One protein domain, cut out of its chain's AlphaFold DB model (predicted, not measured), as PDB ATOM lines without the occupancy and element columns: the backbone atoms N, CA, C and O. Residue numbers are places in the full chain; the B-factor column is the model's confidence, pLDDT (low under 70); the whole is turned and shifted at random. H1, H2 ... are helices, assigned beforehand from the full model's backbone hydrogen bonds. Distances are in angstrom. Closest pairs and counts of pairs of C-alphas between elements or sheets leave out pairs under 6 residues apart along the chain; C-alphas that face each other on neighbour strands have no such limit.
ATOM      1  N   GLU A 395      49.298 -44.728 -14.317       95.19
ATOM      2  CA  GLU A 395      49.463 -45.470 -13.063       95.19
ATOM      3  C   GLU A 395      50.373 -44.699 -12.100       95.19
ATOM      4  O   GLU A 395      51.399 -44.139 -12.502       95.19
ATOM      5  N   ILE A 396      49.993 -44.648 -10.821       95.00
ATOM      6  CA  ILE A 396      50.795 -44.011  -9.773       95.00
ATOM      7  C   ILE A 396      51.517 -45.065  -8.925       95.00
ATOM      8  O   ILE A 396      50.900 -45.986  -8.407       95.00
ATOM      9  N   GLY A 397      52.835 -44.928  -8.756       96.06
ATOM     10  CA  GLY A 397      53.624 -45.850  -7.928       96.06
ATOM     11  C   GLY A 397      53.287 -45.769  -6.432       96.06
ATOM     12  O   GLY A 397      52.766 -44.759  -5.955       96.06
ATOM     13  N   GLU A 398      53.641 -46.810  -5.674       96.50
ATOM     14  CA  GLU A 398      53.232 -47.014  -4.270       96.50
ATOM     15  C   GLU A 398      53.459 -45.817  -3.333       96.50
ATOM     16  O   GLU A 398      52.612 -45.522  -2.492       96.50
ATOM     17  N   GLN A 399      54.555 -45.067  -3.490       95.62
ATOM     18  CA  GLN A 399      54.802 -43.865  -2.682       95.62
ATOM     19  C   GLN A 399      53.709 -42.797  -2.880       95.62
ATOM     20  O   GLN A 399      53.310 -42.133  -1.925       95.62
ATOM     21  N   LYS A 400      53.196 -42.646  -4.110       95.69
ATOM     22  CA  LYS A 400      52.093 -41.730  -4.424       95.69
ATOM     23  C   LYS A 400      50.748 -42.279  -3.955       95.69
ATOM     24  O   LYS A 400      49.947 -41.493  -3.465       95.69
ATOM     25  N   LYS A 401      50.517 -43.598  -4.041       95.88
ATOM     26  CA  LYS A 401      49.315 -44.242  -3.469       95.88
ATOM     27  C   LYS A 401      49.225 -43.987  -1.959       95.88
ATOM     28  O   LYS A 401      48.187 -43.538  -1.490       95.88
ATOM     29  N   LYS A 402      50.333 -44.143  -1.223       95.94
ATOM     30  CA  LYS A 402      50.406 -43.847   0.222       95.94
ATOM     31  C   LYS A 402      50.199 -42.365   0.555       95.94
ATOM     32  O   LYS A 402      49.526 -42.057   1.533       95.94
ATOM     33  N   LYS A 403      50.733 -41.438  -0.255       96.00
ATOM     34  CA  LYS A 403      50.437 -39.996  -0.115       96.00
ATOM     35  C   LYS A 403      48.947 -39.701  -0.339       96.00
ATOM     36  O   LYS A 403      48.348 -38.988   0.464       96.00
ATOM     37  N   LEU A 404      48.345 -40.312  -1.363       95.69
ATOM     38  CA  LEU A 404      46.927 -40.159  -1.688       95.69
ATOM     39  C   LEU A 404      46.041 -40.693  -0.555       95.69
ATOM     40  O   LEU A 404      45.169 -39.973  -0.084       95.69
ATOM     41  N   GLU A 405      46.314 -41.896  -0.055       96.00
ATOM     42  CA  GLU A 405      45.629 -42.513   1.089       96.00
ATOM     43  C   GLU A 405      45.731 -41.658   2.367       96.00
ATOM     44  O   GLU A 405      44.724 -41.405   3.037       96.00
ATOM     45  N   ALA A 406      46.925 -41.140   2.676       95.62
ATOM     46  CA  ALA A 406      47.139 -40.248   3.813       95.62
ATOM     47  C   ALA A 406      46.368 -38.922   3.669       95.62
ATOM     48  O   ALA A 406      45.772 -38.457   4.641       95.62
ATOM     49  N   TYR A 407      46.325 -38.338   2.466       95.25
ATOM     50  CA  TYR A 407      45.520 -37.148   2.177       95.25
ATOM     51  C   TYR A 407      44.018 -37.439   2.305       95.25
ATOM     52  O   TYR A 407      43.307 -36.723   3.008       95.25
ATOM     53  N   GLN A 408      43.536 -38.519   1.687       94.94
ATOM     54  CA  GLN A 408      42.141 -38.956   1.765       94.94
ATOM     55  C   GLN A 408      41.680 -39.165   3.213       94.94
ATOM     56  O   GLN A 408      40.571 -38.771   3.565       94.94
ATOM     57  N   THR A 409      42.550 -39.725   4.056       95.38
ATOM     58  CA  THR A 409      42.301 -39.914   5.491       95.38
ATOM     59  C   THR A 409      42.287 -38.574   6.232       95.38
ATOM     60  O   THR A 409      41.317 -38.267   6.922       95.38
ATOM     61  N   ARG A 410      43.323 -37.740   6.051       94.12
ATOM     62  CA  ARG A 410      43.482 -36.431   6.717       94.12
ATOM     63  C   ARG A 410      42.344 -35.456   6.384       94.12
ATOM     64  O   ARG A 410      41.900 -34.726   7.263       94.12
ATOM     65  N   HIS A 411      41.875 -35.456   5.137       92.69
ATOM     66  CA  HIS A 411      40.848 -34.544   4.621       92.69
ATOM     67  C   HIS A 411      39.464 -35.210   4.455       92.69
ATOM     68  O   HIS A 411      38.555 -34.599   3.900       92.69
ATOM     69  N   ASN A 412      39.291 -36.449   4.942       93.81
ATOM     70  CA  ASN A 412      38.035 -37.215   4.920       93.81
ATOM     71  C   ASN A 412      37.353 -37.294   3.530       93.81
ATOM     72  O   ASN A 412      36.132 -37.173   3.417       93.81
ATOM     73  N   VAL A 413      38.133 -37.483   2.461       93.88
ATOM     74  CA  VAL A 413      37.672 -37.380   1.064       93.88
ATOM     75  C   VAL A 413      37.968 -38.637   0.248       93.88
ATOM     76  O   VAL A 413      39.004 -39.285   0.415       93.88
ATOM     77  N   ARG A 414      37.072 -38.995  -0.680       93.75
ATOM     78  CA  ARG A 414      37.262 -40.137  -1.584       93.75
ATOM     79  C   ARG A 414      37.776 -39.696  -2.955       93.75
ATOM     80  O   ARG A 414      37.002 -39.202  -3.766       93.75
ATOM     81  N   MET A 415      39.054 -39.952  -3.241       95.12
ATOM     82  CA  MET A 415      39.703 -39.683  -4.534       95.12
ATOM     83  C   MET A 415      39.982 -41.007  -5.275       95.12
ATOM     84  O   MET A 415      41.061 -41.577  -5.131       95.12
ATOM     85  N   PRO A 416      39.010 -41.566  -6.024       93.38
ATOM     86  CA  PRO A 416      39.125 -42.909  -6.595       93.38
ATOM     87  C   PRO A 416      40.179 -42.994  -7.705       93.38
ATOM     88  O   PRO A 416      40.127 -42.233  -8.668       93.38
ATOM     89  N   ILE A 417      41.076 -43.974  -7.616       94.38
ATOM     90  CA  ILE A 417      41.882 -44.477  -8.742       94.38
ATOM     91  C   ILE A 417      41.210 -45.713  -9.355       94.38
ATOM     92  O   ILE A 417      40.355 -46.334  -8.720       94.38
ATOM     93  N   ASP A 418      41.557 -46.061 -10.595       90.69
ATOM     94  CA  ASP A 418      40.979 -47.231 -11.268       90.69
ATOM     95  C   ASP A 418      41.613 -48.569 -10.829       90.69
ATOM     96  O   ASP A 418      42.594 -48.613 -10.084       90.69
ATOM     97  N   ALA A 419      41.070 -49.685 -11.327       87.44
ATOM     98  CA  ALA A 419      41.546 -51.039 -11.018       87.44
ATOM     99  C   ALA A 419      42.986 -51.349 -11.495       87.44
ATOM    100  O   ALA A 419      43.517 -52.410 -11.177       87.44
ATOM    101  N   LYS A 420      43.624 -50.441 -12.248       88.88
ATOM    102  CA  LYS A 420      45.039 -50.497 -12.654       88.88
ATOM    103  C   LYS A 420      45.884 -49.464 -11.895       88.88
ATOM    104  O   LYS A 420      46.949 -49.077 -12.357       88.88
ATOM    105  N   GLY A 421      45.386 -48.952 -10.767       93.44
ATOM    106  CA  GLY A 421      46.069 -47.941  -9.964       93.44
ATOM    107  C   GLY A 421      46.246 -46.596 -10.673       93.44
ATOM    108  O   GLY A 421      47.146 -45.835 -10.304       93.44
ATOM    109  N   ARG A 422      45.441 -46.300 -11.705       94.44
ATOM    110  CA  ARG A 422      45.573 -45.072 -12.499       94.44
ATOM    111  C   ARG A 422      44.735 -43.940 -11.933       94.44
ATOM    112  O   ARG A 422      43.573 -44.133 -11.575       94.44
ATOM    113  N   VAL A 423      45.313 -42.742 -11.937       93.81
ATOM    114  CA  VAL A 423      44.544 -41.503 -11.784       93.81
ATOM    115  C   VAL A 423      43.659 -41.320 -13.022       93.81
ATOM    116  O   VAL A 423      44.049 -41.645 -14.144       93.81
ATOM    117  N   ILE A 424      42.436 -40.850 -12.806       93.06
ATOM    118  CA  ILE A 424      41.370 -40.697 -13.802       93.06
ATOM    119  C   ILE A 424      40.585 -39.405 -13.526       93.06
ATOM    120  O   ILE A 424      40.771 -38.763 -12.493       93.06
ATOM    121  N   CYS A 425      39.678 -39.018 -14.426       92.12
ATOM    122  CA  CYS A 425      38.883 -37.789 -14.302       92.12
ATOM    123  C   CYS A 425      38.192 -37.664 -12.928       92.12
ATOM    124  O   CYS A 425      38.265 -36.617 -12.284       92.12
ATOM    125  N   THR A 426      37.602 -38.758 -12.435       93.50
ATOM    126  CA  THR A 426      36.874 -38.800 -11.157       93.50
ATOM    127  C   THR A 426      37.765 -38.888  -9.909       93.50
ATOM    128  O   THR A 426      37.250 -38.749  -8.795       93.50
ATOM    129  N   SER A 427      39.087 -39.069 -10.063       94.44
ATOM    130  CA  SER A 427      40.058 -38.936  -8.963       94.44
ATOM    131  C   SER A 427      40.146 -37.489  -8.487       94.44
ATOM    132  O   SER A 427      40.212 -37.237  -7.288       94.44
ATOM    133  N   CYS A 428      40.148 -36.549  -9.436       93.25
ATOM    134  CA  CYS A 428      40.317 -35.115  -9.201       93.25
ATOM    135  C   CYS A 428      38.981 -34.366  -9.136       93.25
ATOM    136  O   CYS A 428      38.838 -33.452  -8.326       93.25
ATOM    137  N   HIS A 429      38.011 -34.761  -9.965       93.50
ATOM    138  CA  HIS A 429      36.691 -34.139 -10.038       93.50
ATOM    139  C   HIS A 429      35.608 -35.021  -9.406       93.50
ATOM    140  O   HIS A 429      35.669 -36.253  -9.460       93.50
ATOM    141  N   ASN A 430      34.573 -34.403  -8.848       94.56
ATOM    142  CA  ASN A 430      33.355 -35.085  -8.453       94.56
ATOM    143  C   ASN A 430      32.370 -35.099  -9.636       94.56
ATOM    144  O   ASN A 430      31.911 -34.034 -10.051       94.56
ATOM    145  N   PRO A 431      32.020 -36.268 -10.214       93.38
ATOM    146  CA  PRO A 431      31.013 -36.320 -11.272       93.38
ATOM    147  C   PRO A 431      29.614 -35.985 -10.737       93.38
ATOM    148  O   PRO A 431      28.738 -35.617 -11.516       93.38
ATOM    149  N   HIS A 432      29.401 -36.082  -9.422       93.56
ATOM    150  CA  HIS A 432      28.121 -35.814  -8.783       93.56
ATOM    151  C   HIS A 432      27.891 -34.322  -8.525       93.56
ATOM    152  O   HIS A 432      28.825 -33.592  -8.195       93.56
ATOM    153  N   ALA A 433      26.647 -33.875  -8.674       92.94
ATOM    154  CA  ALA A 433      26.197 -32.562  -8.227       92.94
ATOM    155  C   ALA A 433      25.902 -32.560  -6.715       92.94
ATOM    156  O   ALA A 433      25.653 -33.606  -6.106       92.94
ATOM    157  N   LYS A 434      25.928 -31.372  -6.100       92.81
ATOM    158  CA  LYS A 434      25.626 -31.179  -4.675       92.81
ATOM    159  C   LYS A 434      24.276 -31.814  -4.307       92.81
ATOM    160  O   LYS A 434      23.268 -31.525  -4.941       92.81
ATOM    161  N   GLY A 435      24.268 -32.663  -3.279       89.50
ATOM    162  CA  GLY A 435      23.073 -33.371  -2.797       89.50
ATOM    163  C   GLY A 435      22.805 -34.740  -3.440       89.50
ATOM    164  O   GLY A 435      22.052 -35.518  -2.867       89.50
ATOM    165  N   VAL A 436      23.453 -35.088  -4.561       90.38
ATOM    166  CA  VAL A 436      23.280 -36.401  -5.227       90.38
ATOM    167  C   VAL A 436      23.969 -37.542  -4.461       90.38
ATOM    168  O   VAL A 436      23.581 -38.699  -4.572       90.38
ATOM    169  N   THR A 437      24.999 -37.231  -3.667       89.50
ATOM    170  CA  THR A 437      25.709 -38.193  -2.804       89.50
ATOM    171  C   THR A 437      25.992 -37.590  -1.428       89.50
ATOM    172  O   THR A 437      25.832 -36.386  -1.227       89.50
ATOM    173  N   SER A 438      26.418 -38.426  -0.474       88.56
ATOM    174  CA  SER A 438      26.704 -38.050   0.916       88.56
ATOM    175  C   SER A 438      28.120 -38.460   1.365       88.56
ATOM    176  O   SER A 438      28.831 -39.205   0.682       88.56
ATOM    177  N   GLY A 439      28.558 -37.944   2.519       90.25
ATOM    178  CA  GLY A 439      29.848 -38.281   3.136       90.25
ATOM    179  C   GLY A 439      31.067 -37.964   2.256       90.25
ATOM    180  O   GLY A 439      31.063 -37.013   1.478       90.25
ATOM    181  N   GLN A 440      32.115 -38.794   2.352       88.06
ATOM    182  CA  GLN A 440      33.386 -38.613   1.625       88.06
ATOM    183  C   GLN A 440      33.243 -38.551   0.093       88.06
ATOM    184  O   GLN A 440      34.150 -38.072  -0.592       88.06
ATOM    185  N   ALA A 441      32.149 -39.093  -0.453       86.69
ATOM    186  CA  ALA A 441      31.867 -39.099  -1.886       86.69
ATOM    187  C   ALA A 441      31.278 -37.766  -2.376       86.69
ATOM    188  O   ALA A 441      31.463 -37.434  -3.548       86.69
ATOM    189  N   ALA A 442      30.623 -37.010  -1.485       90.12
ATOM    190  CA  ALA A 442      29.978 -35.733  -1.779       90.12
ATOM    191  C   ALA A 442      30.956 -34.558  -1.871       90.12
ATOM    192  O   ALA A 442      30.722 -33.654  -2.662       90.12
ATOM    193  N   LEU A 443      32.051 -34.580  -1.102       92.25
ATOM    194  CA  LEU A 443      33.009 -33.471  -1.047       92.25
ATOM    195  C   LEU A 443      33.504 -33.071  -2.445       92.25
ATOM    196  O   LEU A 443      33.903 -33.925  -3.253       92.25
ATOM    197  N   GLY A 444      33.459 -31.770  -2.721       90.69
ATOM    198  CA  GLY A 444      33.765 -31.198  -4.025       90.69
ATOM    199  C   GLY A 444      32.608 -31.227  -5.024       90.69
ATOM    200  O   GLY A 444      32.843 -30.960  -6.195       90.69
ATOM    201  N   ALA A 445      31.377 -31.578  -4.639       91.12
ATOM    202  CA  ALA A 445      30.209 -31.511  -5.535       91.12
ATOM    203  C   ALA A 445      29.600 -30.093  -5.627       91.12
ATOM    204  O   ALA A 445      28.816 -29.795  -6.532       91.12
ATOM    205  N   GLU A 446      29.950 -29.248  -4.661       85.12
ATOM    206  CA  GLU A 446      29.574 -27.844  -4.488       85.12
ATOM    207  C   GLU A 446      30.482 -26.838  -5.219       85.12
ATOM    208  O   GLU A 446      30.059 -25.704  -5.432       85.12
ATOM    209  N   GLU A 447      31.689 -27.246  -5.614       86.75
ATOM    210  CA  GLU A 447      32.689 -26.381  -6.256       86.75
ATOM    211  C   GLU A 447      32.412 -26.148  -7.751       86.75
ATOM    212  O   GLU A 447      31.940 -27.046  -8.451       86.75
ATOM    213  N   GLU A 448      32.796 -24.977  -8.277       84.69
ATOM    214  CA  GLU A 448      32.587 -24.567  -9.684       84.69
ATOM    215  C   GLU A 448      33.120 -25.610 -10.687       84.69
ATOM    216  O   GLU A 448      32.420 -26.040 -11.602       84.69
ATOM    217  N   TYR A 449      34.348 -26.079 -10.455       87.31
ATOM    218  CA  TYR A 449      35.024 -27.113 -11.249       87.31
ATOM    219  C   TYR A 449      34.849 -28.523 -10.664       87.31
ATOM    220  O   TYR A 449      35.501 -29.473 -11.109       87.31
ATOM    221  N   ARG A 450      33.994 -28.655  -9.645       92.38
ATOM    222  CA  ARG A 450      33.757 -29.852  -8.833       92.38
ATOM    223  C   ARG A 450      35.037 -30.542  -8.332       92.38
ATOM    224  O   ARG A 450      35.161 -31.761  -8.433       92.38
ATOM    225  N   TRP A 451      36.045 -29.800  -7.871       94.06
ATOM    226  CA  TRP A 451      37.301 -30.403  -7.400       94.06
ATOM    227  C   TRP A 451      37.132 -31.107  -6.052       94.06
ATOM    228  O   TRP A 451      36.559 -30.554  -5.124       94.06
ATOM    229  N   ARG A 452      37.737 -32.291  -5.892       94.19
ATOM    230  CA  ARG A 452      37.804 -33.026  -4.608       94.19
ATOM    231  C   ARG A 452      38.828 -32.454  -3.611       94.19
ATOM    232  O   ARG A 452      39.298 -33.160  -2.719       94.19
ATOM    233  N   VAL A 453      39.221 -31.199  -3.798       93.19
ATOM    234  CA  VAL A 453      40.201 -30.455  -3.001       93.19
ATOM    235  C   VAL A 453      39.715 -29.004  -2.862       93.19
ATOM    236  O   VAL A 453      39.043 -28.534  -3.781       93.19
ATOM    237  N   PRO A 454      40.061 -28.272  -1.786       90.00
ATOM    238  CA  PRO A 454      39.552 -26.914  -1.556       90.00
ATOM    239  C   PRO A 454      39.980 -25.876  -2.603       90.00
ATOM    240  O   PRO A 454      39.393 -24.802  -2.689       90.00
ATOM    241  N   SER A 455      41.036 -26.149  -3.377       88.88
ATOM    242  CA  SER A 455      41.567 -25.206  -4.361       88.88
ATOM    243  C   SER A 455      42.365 -25.894  -5.473       88.88
ATOM    244  O   SER A 455      42.952 -26.962  -5.281       88.88
ATOM    245  N   PHE A 456      42.489 -25.239  -6.634       86.44
ATOM    246  CA  PHE A 456      43.379 -25.696  -7.713       86.44
ATOM    247  C   PHE A 456      44.843 -25.832  -7.259       86.44
ATOM    248  O   PHE A 456      45.559 -26.719  -7.722       86.44
ATOM    249  N   ALA A 457      45.288 -24.983  -6.323       87.12
ATOM    250  CA  ALA A 457      46.640 -25.021  -5.767       87.12
ATOM    251  C   ALA A 457      46.926 -26.316  -4.981       87.12
ATOM    252  O   ALA A 457      48.072 -26.769  -4.931       87.12
ATOM    253  N   GLU A 458      45.889 -26.939  -4.416       89.75
ATOM    254  CA  GLU A 458      45.975 -28.218  -3.708       89.75
ATOM    255  C   GLU A 458      45.769 -29.438  -4.613       89.75
ATOM    256  O   GLU A 458      46.050 -30.553  -4.186       89.75
ATOM    257  N   LEU A 459      45.366 -29.270  -5.877       89.69
ATOM    258  CA  LEU A 459      45.034 -30.384  -6.782       89.69
ATOM    259  C   LEU A 459      46.197 -31.371  -7.004       89.69
ATOM    260  O   LEU A 459      45.978 -32.554  -7.262       89.69
ATOM    261  N   CYS A 460      47.442 -30.906  -6.866       90.81
ATOM    262  CA  CYS A 460      48.636 -31.754  -6.918       90.81
ATOM    263  C   CYS A 460      49.023 -32.370  -5.558       90.81
ATOM    264  O   CYS A 460      49.730 -33.382  -5.531       90.81
ATOM    265  N   THR A 461      48.600 -31.776  -4.437       92.88
ATOM    266  CA  THR A 461      49.017 -32.151  -3.075       92.88
ATOM    267  C   THR A 461      48.764 -33.629  -2.747       92.88
ATOM    268  O   THR A 461      49.725 -34.260  -2.306       92.88
ATOM    269  N   PRO A 462      47.593 -34.239  -3.037       94.31
ATOM    270  CA  PRO A 462      47.309 -35.628  -2.668       94.31
ATOM    271  C   PRO A 462      48.337 -36.640  -3.189       94.31
ATOM    272  O   PRO A 462      48.733 -37.547  -2.471       94.31
ATOM    273  N   CYS A 463      48.825 -36.471  -4.421       94.00
ATOM    274  CA  CYS A 463      49.762 -37.418  -5.038       94.00
ATOM    275  C   CYS A 463      51.232 -36.975  -4.975       94.00
ATOM    276  O   CYS A 463      52.121 -37.810  -5.148       94.00
ATOM    277  N   HIS A 464      51.515 -35.680  -4.794       91.06
ATOM    278  CA  HIS A 464      52.883 -35.145  -4.854       91.06
ATOM    279  C   HIS A 464      53.399 -34.637  -3.502       91.06
ATOM    280  O   HIS A 464      54.586 -34.809  -3.236       91.06
ATOM    281  N   ALA A 465      52.520 -34.102  -2.649       72.44
ATOM    282  CA  ALA A 465      52.772 -33.384  -1.395       72.44
ATOM    283  C   ALA A 465      53.870 -32.301  -1.483       72.44
ATOM    284  O   ALA A 465      55.061 -32.595  -1.566       72.44
TER     285      ALA A 465
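This is residues 395 to 465 of the 468 residues of the protein "Paired_CXXCH_1 domain-containing protein" of bacterium (UniProt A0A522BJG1). There is little regular structure here: a body mostly of loops, with one longer helix, H1, at one end and a last short helix, H3, packed on it. The loop of residues 429 to 460 makes the other end, and the short H2 sits among the loops. The printed part has 71 residues, with three named helices in the order H1, H2, H3, and no named strand; 21 residues are in these helices, the class all helix. It is compact, with a radius of gyration of the C-alphas of 11.5 A and spans of 33 by 25 by 19 A.

H1, residues 398 to 410, touches H3, residues 461 to 464; their closest C-alphas, of Leu 404 and Pro 462, are 4.7 A apart. H2, residues 425 to 428, is apart from both. In H1 every O i to N i+4 pair is within hydrogen-bond range; H2 and H3 are too short for such a pair.

H1 begins at C-alpha 398 (53.232, -47.014, -4.270) and is 18.1 A long; H2 spans 5.9 A. H3, 5.2 A, ends at C-alpha 464 (52.883, -35.145, -4.854).

The C-alphas farthest apart, of Gln 399 and Gly 435, are 33.4 A apart. Both links are long, 14 and 32 residues. The printed part has no cut, and no printed residue is under 70 in pLDDT.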